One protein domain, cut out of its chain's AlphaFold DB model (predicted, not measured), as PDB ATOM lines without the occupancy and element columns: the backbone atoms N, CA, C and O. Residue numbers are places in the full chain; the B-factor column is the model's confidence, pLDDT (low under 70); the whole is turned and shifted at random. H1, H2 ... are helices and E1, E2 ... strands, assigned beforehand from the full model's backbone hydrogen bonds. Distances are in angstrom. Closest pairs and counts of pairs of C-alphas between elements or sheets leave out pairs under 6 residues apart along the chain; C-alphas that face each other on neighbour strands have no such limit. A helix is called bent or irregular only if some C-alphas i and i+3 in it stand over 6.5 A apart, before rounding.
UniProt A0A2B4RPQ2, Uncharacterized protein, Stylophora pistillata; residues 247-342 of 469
ATOM      1  N   GLU A 247     511.114 221.442 449.284       91.44
ATOM      2  CA  GLU A 247     509.867 222.182 449.448       91.44
ATOM      3  C   GLU A 247     510.039 223.643 449.037       91.44
ATOM      4  O   GLU A 247     511.072 224.237 449.320       91.44
ATOM      5  N   PHE A 248     509.032 224.245 448.407       92.75
ATOM      6  CA  PHE A 248     509.041 225.689 448.185       92.75
ATOM      7  C   PHE A 248     508.540 226.446 449.418       92.75
ATOM      8  O   PHE A 248     507.519 226.076 450.006       92.75
ATOM      9  N   VAL A 249     509.264 227.501 449.790       91.62
ATOM     10  CA  VAL A 249     509.016 228.335 450.971       91.62
ATOM     11  C   VAL A 249     509.202 229.815 450.651       91.62
ATOM     12  O   VAL A 249     509.913 230.177 449.714       91.62
ATOM     13  N   HIS A 250     508.609 230.675 451.468       91.19
ATOM     14  CA  HIS A 250     508.904 232.102 451.486       91.19
ATOM     15  C   HIS A 250     510.033 232.392 452.475       91.19
ATOM     16  O   HIS A 250     510.074 231.818 453.568       91.19
ATOM     17  N   VAL A 251     510.913 233.323 452.110       90.75
ATOM     18  CA  VAL A 251     511.964 233.832 452.996       90.75
ATOM     19  C   VAL A 251     511.748 235.329 453.187       90.75
ATOM     20  O   VAL A 251     512.375 236.109 452.487       90.75
ATOM     21  N   PRO A 252     510.842 235.757 454.087       89.88
ATOM     22  CA  PRO A 252     510.447 237.163 454.193       89.88
ATOM     23  C   PRO A 252     511.494 238.034 454.898       89.88
ATOM     24  O   PRO A 252     511.392 239.252 454.883       89.88
ATOM     25  N   GLY A 253     512.494 237.454 455.562       90.62
ATOM     26  CA  GLY A 253     513.422 238.244 456.359       90.62
ATOM     27  C   GLY A 253     514.630 237.481 456.868       90.62
ATOM     28  O   GLY A 253     514.861 236.326 456.497       90.62
ATOM     29  N   ALA A 254     515.385 238.134 457.750       90.75
ATOM     30  CA  ALA A 254     516.624 237.610 458.314       90.75
ATOM     31  C   ALA A 254     516.672 237.684 459.850       90.75
ATOM     32  O   ALA A 254     516.077 238.561 460.476       90.75
ATOM     33  N   ILE A 255     517.415 236.754 460.451       89.62
ATOM     34  CA  ILE A 255     517.828 236.766 461.856       89.62
ATOM     35  C   ILE A 255     519.333 237.023 461.892       89.62
ATOM     36  O   ILE A 255     520.098 236.289 461.258       89.62
ATOM     37  N   LEU A 256     519.746 238.045 462.636       88.25
ATOM     38  CA  LEU A 256     521.130 238.503 462.745       88.25
ATOM     39  C   LEU A 256     521.613 238.425 464.196       88.25
ATOM     40  O   LEU A 256     520.871 238.778 465.112       88.25
ATOM     41  N   GLY A 257     522.854 237.985 464.410       85.06
ATOM     42  CA  GLY A 257     523.483 237.957 465.733       85.06
ATOM     43  C   GLY A 257     524.247 236.672 466.052       85.06
ATOM     44  O   GLY A 257     524.672 235.928 465.166       85.06
ATOM     45  N   ASP A 258     524.426 236.413 467.346       81.50
ATOM     46  CA  ASP A 258     525.095 235.209 467.837       81.50
ATOM     47  C   ASP A 258     524.211 233.962 467.675       81.50
ATOM     48  O   ASP A 258     523.044 233.951 468.074       81.50
ATOM     49  N   LEU A 259     524.781 232.881 467.133       76.44
ATOM     50  CA  LEU A 259     524.058 231.635 466.862       76.44
ATOM     51  C   LEU A 259     523.445 231.023 468.133       76.44
ATOM     52  O   LEU A 259     522.331 230.495 468.100       76.44
ATOM     53  N   LYS A 260     524.125 231.103 469.280       76.75
ATOM     54  CA  LYS A 260     523.575 230.599 470.542       76.75
ATOM     55  C   LYS A 260     522.422 231.480 471.020       76.75
ATOM     56  O   LYS A 260     521.422 230.941 471.487       76.75
ATOM     57  N   GLY A 261     522.518 232.796 470.847       78.06
ATOM     58  CA  GLY A 261     521.442 233.732 471.175       78.06
ATOM     59  C   GLY A 261     520.191 233.590 470.304       78.06
ATOM     60  O   GLY A 261     519.075 233.753 470.793       78.06
ATOM     61  N   MET A 262     520.345 233.239 469.023       83.19
ATOM     62  CA  MET A 262     519.224 233.118 468.074       83.19
ATOM     63  C   MET A 262     518.198 232.046 468.432       83.19
ATOM     64  O   MET A 262     517.059 232.089 467.970       83.19
ATOM     65  N   ARG A 263     518.592 231.081 469.255       79.75
ATOM     66  CA  ARG A 263     517.787 229.948 469.710       79.75
ATOM     67  C   ARG A 263     516.376 230.332 470.153       79.75
ATOM     68  O   ARG A 263     515.402 229.787 469.636       79.75
ATOM     69  N   GLU A 264     516.258 231.298 471.059       80.25
ATOM     70  CA  GLU A 264     514.957 231.735 471.573       80.25
ATOM     71  C   GLU A 264     514.125 232.456 470.512       80.25
ATOM     72  O   GLU A 264     512.918 232.229 470.407       80.25
ATOM     73  N   ALA A 265     514.765 233.312 469.710       84.62
ATOM     74  CA  ALA A 265     514.107 234.021 468.619       84.62
ATOM     75  C   ALA A 265     513.513 233.040 467.601       84.62
ATOM     76  O   ALA A 265     512.356 233.186 467.207       84.62
ATOM     77  N   VAL A 266     514.269 232.000 467.238       82.31
ATOM     78  CA  VAL A 266     513.826 230.958 466.306       82.31
ATOM     79  C   VAL A 266     512.637 230.192 466.873       82.31
ATOM     80  O   VAL A 266     511.629 230.067 466.181       82.31
ATOM     81  N   VAL A 267     512.720 229.712 468.123       81.44
ATOM     82  CA  VAL A 267     511.618 228.980 468.782       81.44
ATOM     83  C   VAL A 267     510.319 229.785 468.700       81.44
ATOM     84  O   VAL A 267     509.279 229.248 468.310       81.44
ATOM     85  N   ARG A 268     510.393 231.093 468.967       84.69
ATOM     86  CA  ARG A 268     509.249 232.017 468.948       84.69
ATOM     87  C   ARG A 268     508.608 232.189 467.571       84.69
ATOM     88  O   ARG A 268     507.408 232.445 467.498       84.69
ATOM     89  N   ILE A 269     509.361 232.029 466.485       85.50
ATOM     90  CA  ILE A 269     508.846 232.193 465.117       85.50
ATOM     91  C   ILE A 269     508.544 230.874 464.401       85.50
ATOM     92  O   ILE A 269     508.058 230.912 463.274       85.50
ATOM     93  N   THR A 270     508.766 229.715 465.035       85.06
ATOM     94  CA  THR A 270     508.501 228.392 464.427       85.06
ATOM     95  C   THR A 270     507.079 228.247 463.876       85.06
ATOM     96  O   THR A 270     506.879 227.595 462.853       85.06
ATOM     97  N   GLN A 271     506.102 228.923 464.488       86.12
ATOM     98  CA  GLN A 271     504.718 228.966 464.014       86.12
ATOM     99  C   GLN A 271     504.546 229.553 462.606       86.12
ATOM    100  O   GLN A 271     503.529 229.306 461.975       86.12
ATOM    101  N   LEU A 272     505.493 230.348 462.096       88.00
ATOM    102  CA  LEU A 272     505.398 230.911 460.745       88.00
ATOM    103  C   LEU A 272     505.558 229.832 459.666       88.00
ATOM    104  O   LEU A 272     505.130 230.026 458.529       88.00
ATOM    105  N   PHE A 273     506.089 228.659 460.026       85.94
ATOM    106  CA  PHE A 273     506.212 227.550 459.093       85.94
ATOM    107  C   PHE A 273     504.860 226.942 458.673       85.94
ATOM    108  O   PHE A 273     504.783 226.315 457.612       85.94
ATOM    109  N   THR A 274     503.771 227.193 459.413       86.81
ATOM    110  CA  THR A 274     502.407 226.852 458.950       86.81
ATOM    111  C   THR A 274     502.101 227.499 457.600       86.81
ATOM    112  O   THR A 274     501.387 226.933 456.779       86.81
ATOM    113  N   ASN A 275     502.711 228.659 457.340       86.19
ATOM    114  CA  ASN A 275     502.570 229.428 456.110       86.19
ATOM    115  C   ASN A 275     503.738 229.188 455.139       86.19
ATOM    116  O   ASN A 275     503.947 229.971 454.218       86.19
ATOM    117  N   ARG A 276     504.532 228.127 455.362       88.25
ATOM    118  CA  ARG A 276     505.768 227.823 454.621       88.25
ATOM    119  C   ARG A 276     506.746 228.998 454.595       88.25
ATOM    120  O   ARG A 276     507.379 229.257 453.578       88.25
ATOM    121  N   ALA A 277     506.874 229.701 455.715       88.81
ATOM    122  CA  ALA A 277     507.804 230.810 455.860       88.81
ATOM    123  C   ALA A 277     508.977 230.436 456.767       88.81
ATOM    124  O   ALA A 277     508.778 229.901 457.861       88.81
ATOM    125  N   VAL A 278     510.194 230.745 456.324       88.88
ATOM    126  CA  VAL A 278     511.440 230.542 457.077       88.88
ATOM    127  C   VAL A 278     512.311 231.790 456.977       88.88
ATOM    128  O   VAL A 278     512.217 232.527 456.010       88.88
ATOM    129  N   PHE A 279     513.161 232.058 457.964       88.81
ATOM    130  CA  PHE A 279     514.028 233.244 457.948       88.81
ATOM    131  C   PHE A 279     515.460 232.870 457.570       88.81
ATOM    132  O   PHE A 279     515.950 231.813 457.973       88.81
ATOM    133  N   ALA A 280     516.140 233.743 456.830       88.38
ATOM    134  CA  ALA A 280     517.574 233.624 456.589       88.38
ATOM    135  C   ALA A 280     518.355 233.820 457.897       88.38
ATOM    136  O   ALA A 280     517.948 234.606 458.751       88.38
ATOM    137  N   VAL A 281     519.471 233.112 458.069       85.00
ATOM    138  CA  VAL A 281     520.308 233.196 459.278       85.00
ATOM    139  C   VAL A 281     521.676 233.743 458.898       85.00
ATOM    140  O   VAL A 281     522.336 233.158 458.048       85.00
ATOM    141  N   ASN A 282     522.087 234.860 459.514       82.75
ATOM    142  CA  ASN A 282     523.380 235.524 459.276       82.75
ATOM    143  C   ASN A 282     523.819 235.526 457.789       82.75
ATOM    144  O   ASN A 282     524.890 235.004 457.459       82.75
ATOM    145  N   PRO A 283     523.006 236.071 456.864       78.75
ATOM    146  CA  PRO A 283     523.342 236.074 455.444       78.75
ATOM    147  C   PRO A 283     524.681 236.789 455.182       78.75
ATOM    148  O   PRO A 283     524.909 237.904 455.639       78.75
ATOM    149  N   SER A 284     525.579 236.133 454.437       62.25
ATOM    150  CA  SER A 284     526.997 236.521 454.279       62.25
ATOM    151  C   SER A 284     527.255 237.689 453.308       62.25
ATOM    152  O   SER A 284     528.395 238.104 453.123       62.25
ATOM    153  N   SER A 285     526.220 238.186 452.637       56.50
ATOM    154  CA  SER A 285     526.265 239.216 451.587       56.50
ATOM    155  C   SER A 285     525.019 240.104 451.736       56.50
ATOM    156  O   SER A 285     524.061 239.632 452.354       56.50
ATOM    157  N   PRO A 286     524.985 241.351 451.216       51.12
ATOM    158  CA  PRO A 286     523.884 242.283 451.418       51.12
ATOM    159  C   PRO A 286     522.705 241.841 450.551       51.12
ATOM    160  O   PRO A 286     522.409 242.414 449.507       51.12
ATOM    161  N   LEU A 287     522.046 240.762 450.962       59.84
ATOM    162  CA  LEU A 287     520.685 240.486 450.559       59.84
ATOM    163  C   LEU A 287     519.897 241.705 451.030       59.84
ATOM    164  O   LEU A 287     519.752 241.880 452.239       59.84
ATOM    165  N   ASN A 288     519.544 242.563 450.065       60.88
ATOM    166  CA  ASN A 288     518.808 243.828 450.173       60.88
ATOM    167  C   ASN A 288     518.096 244.010 451.513       60.88
ATOM    168  O   ASN A 288     517.335 243.128 451.868       60.88
ATOM    169  N   ASP A 289     518.290 245.143 452.196       76.94
ATOM    170  CA  ASP A 289     517.507 245.595 453.364       76.94
ATOM    171  C   ASP A 289     516.266 244.726 453.672       76.94
ATOM    172  O   ASP A 289     515.207 244.946 453.069       76.94
ATOM    173  N   PRO A 290     516.393 243.694 454.535       86.62
ATOM    174  CA  PRO A 290     515.322 242.733 454.736       86.62
ATOM    175  C   PRO A 290     514.075 243.464 455.240       86.62
ATOM    176  O   PRO A 290     514.176 244.277 456.166       86.62
ATOM    177  N   PRO A 291     512.883 243.183 454.688       88.56
ATOM    178  CA  PRO A 291     511.675 243.851 455.151       88.56
ATOM    179  C   PRO A 291     511.341 243.441 456.591       88.56
ATOM    180  O   PRO A 291     510.762 244.232 457.330       88.56
ATOM    181  N   PHE A 292     511.771 242.250 457.016       91.38
ATOM    182  CA  PHE A 292     511.645 241.765 458.385       91.38
ATOM    183  C   PHE A 292     513.001 241.351 458.944       91.38
ATOM    184  O   PHE A 292     513.692 240.506 458.375       91.38
ATOM    185  N   GLU A 293     513.363 241.900 460.096       92.50
ATOM    186  CA  GLU A 293     514.664 241.650 460.708       92.50
ATOM    187  C   GLU A 293     514.519 241.354 462.200       92.50
ATOM    188  O   GLU A 293     513.775 242.019 462.927       92.50
ATOM    189  N   ILE A 294     515.238 240.334 462.661       91.81
ATOM    190  CA  ILE A 294     515.335 239.976 464.074       91.81
ATOM    191  C   ILE A 294     516.800 240.085 464.472       91.81
ATOM    192  O   ILE A 294     517.623 239.286 464.036       91.81
ATOM    193  N   VAL A 295     517.122 241.061 465.315       90.69
ATOM    194  CA  VAL A 295     518.490 241.303 465.776       90.69
ATOM    195  C   VAL A 295     518.647 240.780 467.192       90.69
ATOM    196  O   VAL A 295     517.923 241.191 468.105       90.69
ATOM    197  N   VAL A 296     519.620 239.896 467.373       88.50
ATOM    198  CA  VAL A 296     519.961 239.261 468.642       88.50
ATOM    199  C   VAL A 296     521.295 239.799 469.133       88.50
ATOM    200  O   VAL A 296     522.306 239.708 468.441       88.50
ATOM    201  N   PHE A 297     521.303 240.345 470.344       85.00
ATOM    202  CA  PHE A 297     522.489 240.943 470.953       85.00
ATOM    203  C   PHE A 297     522.786 240.305 472.306       85.00
ATOM    204  O   PHE A 297     521.874 239.978 473.070       85.00
ATOM    205  N   ASP A 298     524.078 240.129 472.587       81.38
ATOM    206  CA  ASP A 298     524.573 239.689 473.889       81.38
ATOM    207  C   ASP A 298     524.673 240.904 474.819       81.38
ATOM    208  O   ASP A 298     525.452 241.824 474.576       81.38
ATOM    209  N   ARG A 299     523.898 240.904 475.906       71.06
ATOM    210  CA  ARG A 299     523.897 241.990 476.900       71.06
ATOM    211  C   ARG A 299     525.216 242.103 477.667       71.06
ATOM    212  O   ARG A 299     525.468 243.134 478.284       71.06
ATOM    213  N   VAL A 300     526.033 241.050 477.666       64.62
ATOM    214  CA  VAL A 300     527.326 241.001 478.365       64.62
ATOM    215  C   VAL A 300     528.433 241.654 477.531       64.62
ATOM    216  O   VAL A 300     529.378 242.204 478.094       64.62
ATOM    217  N   ALA A 301     528.293 241.664 476.201       60.28
ATOM    218  CA  ALA A 301     529.249 242.304 475.294       60.28
ATOM    219  C   ALA A 301     529.273 243.841 475.429       60.28
ATOM    220  O   ALA A 301     530.274 244.464 475.088       60.28
ATOM    221  N   ASP A 302     528.232 244.442 476.019       56.69
ATOM    222  CA  ASP A 302     528.143 245.881 476.314       56.69
ATOM    223  C   ASP A 302     529.008 246.323 477.525       56.69
ATOM    224  O   ASP A 302     528.835 247.419 478.060       56.69
ATOM    225  N   GLY A 303     529.932 245.480 478.007       54.34
ATOM    226  CA  GLY A 303     530.960 245.844 478.996       54.34
ATOM    227  C   GLY A 303     530.476 246.022 480.441       54.34
ATOM    228  O   GLY A 303     531.274 246.313 481.330       54.34
ATOM    229  N   ASN A 304     529.187 245.815 480.720       56.56
ATOM    230  CA  ASN A 304     528.608 245.998 482.052       56.56
ATOM    231  C   ASN A 304     528.563 244.679 482.844       56.56
ATOM    232  O   ASN A 304     527.511 244.062 483.005       56.56
ATOM    233  N   PHE A 305     529.715 244.272 483.388       54.25
ATOM    234  CA  PHE A 305     529.878 243.082 484.244       54.25
ATOM    235  C   PHE A 305     528.889 243.037 485.429       54.25
ATOM    236  O   PHE A 305     528.448 241.970 485.845       54.25
ATOM    237  N   LEU A 306     528.450 244.197 485.930       57.38
ATOM    238  CA  LEU A 306     527.461 244.291 487.010       57.38
ATOM    239  C   LEU A 306     526.060 243.779 486.610       57.38
ATOM    240  O   LEU A 306     525.351 243.255 487.463       57.38
ATOM    241  N   LYS A 307     525.673 243.848 485.325       53.41
ATOM    242  CA  LYS A 307     524.410 243.262 484.824       53.41
ATOM    243  C   LYS A 307     524.469 241.740 484.688       53.41
ATOM    244  O   LYS A 307     523.430 241.091 484.688       53.41
ATOM    245  N   PHE A 308     525.666 241.164 484.567       50.88
ATOM    246  CA  PHE A 308     525.848 239.712 484.560       50.88
ATOM    247  C   PHE A 308     525.597 239.106 485.951       50.88
ATOM    248  O   PHE A 308     525.065 238.006 486.055       50.88
ATOM    249  N   LEU A 309     525.926 239.845 487.018       54.84
ATOM    250  CA  LEU A 309     525.715 239.413 488.404       54.84
ATOM    251  C   LEU A 309     524.249 239.512 488.861       54.84
ATOM    252  O   LEU A 309     523.867 238.836 489.813       54.84
ATOM    253  N   SER A 310     523.411 240.309 488.185       57.25
ATOM    254  CA  SER A 310     521.960 240.302 488.400       57.25
ATOM    255  C   SER A 310     521.339 239.105 487.668       57.25
ATOM    256  O   SER A 310     520.914 239.213 486.519       57.25
ATOM    257  N   SER A 311     521.333 237.948 488.328       51.00
ATOM    258  CA  SER A 311     521.038 236.608 487.794       51.00
ATOM    259  C   SER A 311     519.612 236.352 487.271       51.00
ATOM    260  O   SER A 311     519.243 235.197 487.081       51.00
ATOM    261  N   GLU A 312     518.785 237.375 487.052       55.28
ATOM    262  CA  GLU A 312     517.383 237.202 486.629       55.28
ATOM    263  C   GLU A 312     517.139 237.515 485.146       55.28
ATOM    264  O   GLU A 312     516.114 237.127 484.587       55.28
ATOM    265  N   ALA A 313     518.069 238.202 484.475       57.00
ATOM    266  CA  ALA A 313     517.874 238.635 483.097       57.00
ATOM    267  C   ALA A 313     518.508 237.656 482.087       57.00
ATOM    268  O   ALA A 313     519.674 237.288 482.246       57.00
ATOM    269  N   PRO A 314     517.804 237.274 481.001       67.81
ATOM    270  CA  PRO A 314     518.396 236.452 479.948       67.81
ATOM    271  C   PRO A 314     519.599 237.171 479.323       67.81
ATOM    272  O   PRO A 314     519.561 238.388 479.104       67.81
ATOM    273  N   ARG A 315     520.665 236.404 479.045       75.00
ATOM    274  CA  ARG A 315     521.935 236.884 478.461       75.00
ATOM    275  C   ARG A 315     521.738 237.549 477.099       75.00
ATOM    276  O   ARG A 315     522.406 238.531 476.789       75.00
ATOM    277  N   PHE A 316     520.815 237.020 476.305       82.44
ATOM    278  CA  PHE A 316     520.494 237.528 474.981       82.44
ATOM    279  C   PHE A 316     519.171 238.285 475.000       82.44
ATOM    280  O   PHE A 316     518.250 237.944 475.743       82.44
ATOM    281  N   GLU A 317     519.066 239.309 474.161       86.06
ATOM    282  CA  GLU A 317     517.816 240.026 473.933       86.06
ATOM    283  C   GLU A 317     517.519 240.119 472.436       86.06
ATOM    284  O   GLU A 317     518.414 240.293 471.609       86.06
ATOM    285  N   ASN A 318     516.232 239.995 472.105       89.31
ATOM    286  CA  ASN A 318     515.727 240.001 470.739       89.31
ATOM    287  C   ASN A 318     515.060 241.351 470.445       89.31
ATOM    288  O   ASN A 318     514.108 241.747 471.128       89.31
ATOM    289  N   LYS A 319     515.525 242.047 469.408       91.56
ATOM    290  CA  LYS A 319     514.863 243.225 468.833       91.56
ATOM    291  C   LYS A 319     514.239 242.847 467.493       91.56
ATOM    292  O   LYS A 319     514.880 242.209 466.667       91.56
ATOM    293  N   TRP A 320     512.994 243.265 467.293       93.69
ATOM    294  CA  TRP A 320     512.180 242.933 466.126       93.69
ATOM    295  C   TRP A 320     511.984 244.187 465.285       93.69
ATOM    296  O   TRP A 320     511.635 245.233 465.842       93.69
ATOM    297  N   PHE A 321     512.187 244.086 463.978       92.44
ATOM    298  CA  PHE A 321     512.094 245.214 463.060       92.44
ATOM    299  C   PHE A 321     511.245 244.877 461.836       92.44
ATOM    300  O   PHE A 321     511.381 243.803 461.255       92.44
ATOM    301  N   VAL A 322     510.404 245.826 461.431       91.62
ATOM    302  CA  VAL A 322     509.645 245.803 460.174       91.62
ATOM    303  C   VAL A 322     510.050 247.043 459.393       91.62
ATOM    304  O   VAL A 322     509.929 248.155 459.907       91.62
ATOM    305  N   SER A 323     510.605 246.867 458.196       88.62
ATOM    306  CA  SER A 323     511.145 247.948 457.361       88.62
ATOM    307  C   SER A 323     512.056 248.897 458.155       88.62
ATOM    308  O   SER A 323     511.907 250.117 458.101       88.62
ATOM    309  N   LYS A 324     512.977 248.324 458.947       88.62
ATOM    310  CA  LYS A 324     513.910 249.022 459.861       88.62
ATOM    311  C   LYS A 324     513.274 249.747 461.058       88.62
ATOM    312  O   LYS A 324     513.997 250.307 461.882       88.62
ATOM    313  N   MET A 325     511.953 249.713 461.226       91.69
ATOM    314  CA  MET A 325     511.281 250.257 462.407       91.69
ATOM    315  C   MET A 325     511.162 249.198 463.497       91.69
ATOM    316  O   MET A 325     510.683 248.093 463.251       91.69
ATOM    317  N   ARG A 326     511.571 249.537 464.725       94.06
ATOM    318  CA  ARG A 326     511.463 248.624 465.870       94.06
ATOM    319  C   ARG A 326     509.996 248.424 466.248       94.06
ATOM    320  O   ARG A 326     509.292 249.387 466.540       94.06
ATOM    321  N   VAL A 327     509.579 247.169 466.349       94.00
ATOM    322  CA  VAL A 327     508.220 246.780 466.733       94.00
ATOM    323  C   VAL A 327     508.228 245.794 467.902       94.00
ATOM    324  O   VAL A 327     509.264 245.261 468.307       94.00
ATOM    325  N   LYS A 328     507.047 245.551 468.480       93.81
ATOM    326  CA  LYS A 328     506.845 244.459 469.439       93.81
ATOM    327  C   LYS A 328     506.733 243.130 468.695       93.81
ATOM    328  O   LYS A 328     506.194 243.076 467.596       93.81
ATOM    329  N   GLU A 329     507.140 242.048 469.353       90.25
ATOM    330  CA  GLU A 329     507.094 240.684 468.813       90.25
ATOM    331  C   GLU A 329     505.714 240.300 468.253       90.25
ATOM    332  O   GLU A 329     505.626 239.764 467.154       90.25
ATOM    333  N   LYS A 330     504.623 240.604 468.967       89.88
ATOM    334  CA  LYS A 330     503.263 240.287 468.501       89.88
ATOM    335  C   LYS A 330     502.926 240.987 467.176       89.88
ATOM    336  O   LYS A 330     502.470 240.320 466.255       89.88
ATOM    337  N   ALA A 331     503.216 242.287 467.081       89.56
ATOM    338  CA  ALA A 331     502.986 243.082 465.874       89.56
ATOM    339  C   ALA A 331     503.841 242.576 464.706       89.56
ATOM    340  O   ALA A 331     503.312 242.316 463.637       89.56
ATOM    341  N   PHE A 332     505.127 242.295 464.950       91.94
ATOM    342  CA  PHE A 332     506.014 241.688 463.954       91.94
ATOM    343  C   PHE A 332     505.412 240.412 463.352       91.94
ATOM    344  O   PHE A 332     505.376 240.241 462.139       91.94
ATOM    345  N   ARG A 333     504.914 239.500 464.198       86.69
ATOM    346  CA  ARG A 333     504.348 238.230 463.724       86.69
ATOM    347  C   ARG A 333     503.047 238.415 462.945       86.69
ATOM    348  O   ARG A 333     502.786 237.625 462.043       86.69
ATOM    349  N   GLU A 334     502.225 239.389 463.317       86.75
ATOM    350  CA  GLU A 334     501.008 239.739 462.581       86.75
ATOM    351  C   GLU A 334     501.370 240.350 461.220       86.75
ATOM    352  O   GLU A 334     500.902 239.851 460.201       86.75
ATOM    353  N   ASP A 335     502.293 241.311 461.173       86.38
ATOM    354  CA  ASP A 335     502.737 241.964 459.935       86.38
ATOM    355  C   ASP A 335     503.349 240.974 458.941       86.38
ATOM    356  O   ASP A 335     502.976 240.970 457.768       86.38
ATOM    357  N   VAL A 336     504.217 240.068 459.410       85.06
ATOM    358  CA  VAL A 336     504.767 238.989 458.572       85.06
ATOM    359  C   VAL A 336     503.634 238.138 457.995       85.06
ATOM    360  O   VAL A 336     503.663 237.788 456.816       85.06
ATOM    361  N   LYS A 337     502.608 237.831 458.804       81.44
ATOM    362  CA  LYS A 337     501.468 237.025 458.361       81.44
ATOM    363  C   LYS A 337     500.624 237.722 457.292       81.44
ATOM    364  O   LYS A 337     500.272 237.086 456.303       81.44
ATOM    365  N   PHE A 338     500.307 238.998 457.497       70.19
ATOM    366  CA  PHE A 338     499.420 239.765 456.624       70.19
ATOM    367  C   PHE A 338     500.097 240.236 455.334       70.19
ATOM    368  O   PHE A 338     499.467 240.206 454.281       70.19
ATOM    369  N   GLN A 339     501.362 240.661 455.393       66.38
ATOM    370  CA  GLN A 339     502.027 241.288 454.248       66.38
ATOM    371  C   GLN A 339     502.569 240.283 453.225       66.38
ATOM    372  O   GLN A 339     502.725 240.652 452.066       66.38
ATOM    373  N   HIS A 340     502.889 239.047 453.628       62.31
ATOM    374  CA  HIS A 340     503.612 238.100 452.762       62.31
ATOM    375  C   HIS A 340     502.886 236.779 452.470       62.31
ATOM    376  O   HIS A 340     503.316 236.075 451.561       62.31
ATOM    377  N   PHE A 341     501.791 236.433 453.161       63.59
ATOM    378  CA  PHE A 341     501.076 235.165 452.899       63.59
ATOM    379  C   PHE A 341     499.593 235.288 452.504       63.59
ATOM    380  O   PHE A 341     498.808 234.426 452.903       63.59
ATOM    381  N   PRO A 342     499.153 236.295 451.718       53.56
ATOM    382  CA  PRO A 342     497.785 236.278 451.200       53.56
ATOM    383  C   PRO A 342     497.550 235.109 450.223       53.56
ATOM    384  O   PRO A 342     496.408 234.710 450.012       53.56
TER     385      PRO A 342
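Overview. This is residues 247 to 342 of the 469 residues of an uncharacterized protein of Stylophora pistillata (UniProt A0A2B4RPQ2). A twisted sheet of four strands has two helices, H1 and H3, over one face and no named helix over the other. Past one end of the inner strands E3 and E4, the link through the small helix H2 reaches far from the body and makes the length. The 96 printed residues hold, in order, E1 E2 H1 E3 H2 E4 E5 H3; the sheet runs E2 E3 E4 E5 and is mixed, and the class is mixed, helices and strands. The whole is only just compact, close to loose, with a radius of gyration of the C-alphas of 14.5 A, and elongated, spanning 47 by 28 by 26 A.

Arrangement. E1, residues 247 to 250, pairs with no named strand and runs on into E2, residues 253 to 257, at 83 degrees across a break of 2 residues. E2 is parallel to E3, residues 292 to 298, with N 256 and O 294 at 2.8 A. E3 is antiparallel to E4, residues 316 to 322, with N 295 and O 319 at 2.9 A. E4 and E5, residues 325 to 327, form an antiparallel hairpin, with N 327 and O 320 at 2.9 A. H1, residues 262 to 275, is on the sheet at a height of 11.8 A, over E3 and along the strands; the closest C-alphas of the two are those of Met 262 and Val 296, 6.2 A apart. E2, H1 and E3 form a strand-helix-strand unit, two parallel neighbour strands with a helix between, with a left-handed crossover. H3, residues 329 to 340, is on the same face, making two layers, helices on one face of a sheet; its height over the sheet is 8.7 A, and it runs slantwise to the strands, at 38 degrees to E4 on the local plane. Residues 269 to 275 of H1 and 333 to 337 of H3 touch, closest at the C-alphas of Leu 272 and Lys 337, 7.6 A. H2, residues 305 to 309, is not on the sheet. O i to N i+4 pairs within hydrogen-bond range are 5 of 10 in H1, 0 of 1 in H2, where 2 of 2 O i to N i+3 pairs are, and 7 of 8 in H3.

Along the chain. E1 begins at C-alpha 247, (509.867, 222.182, 449.448), and is 10.2 A long; E2 is 13.8 A. H1, 20.8 A, is irregular: C-alphas 268 and 271 are 7.4 A apart. E3 is 20.3 A, H2 6.9 A, E4 20.1 A and E5 6.3 A. H3, 16.6 A, ends at C-alpha 340, (503.612, 238.100, 452.762).

Size, cuts and confidence. The C-alphas farthest apart, of Leu 306 and Pro 342, are 47.2 A apart. The printed part has no cut. The link from H1 to E3 is long, 16 residues. The pLDDT is under 70 in residues 284 to 288, 300 to 314 and 339 to 342.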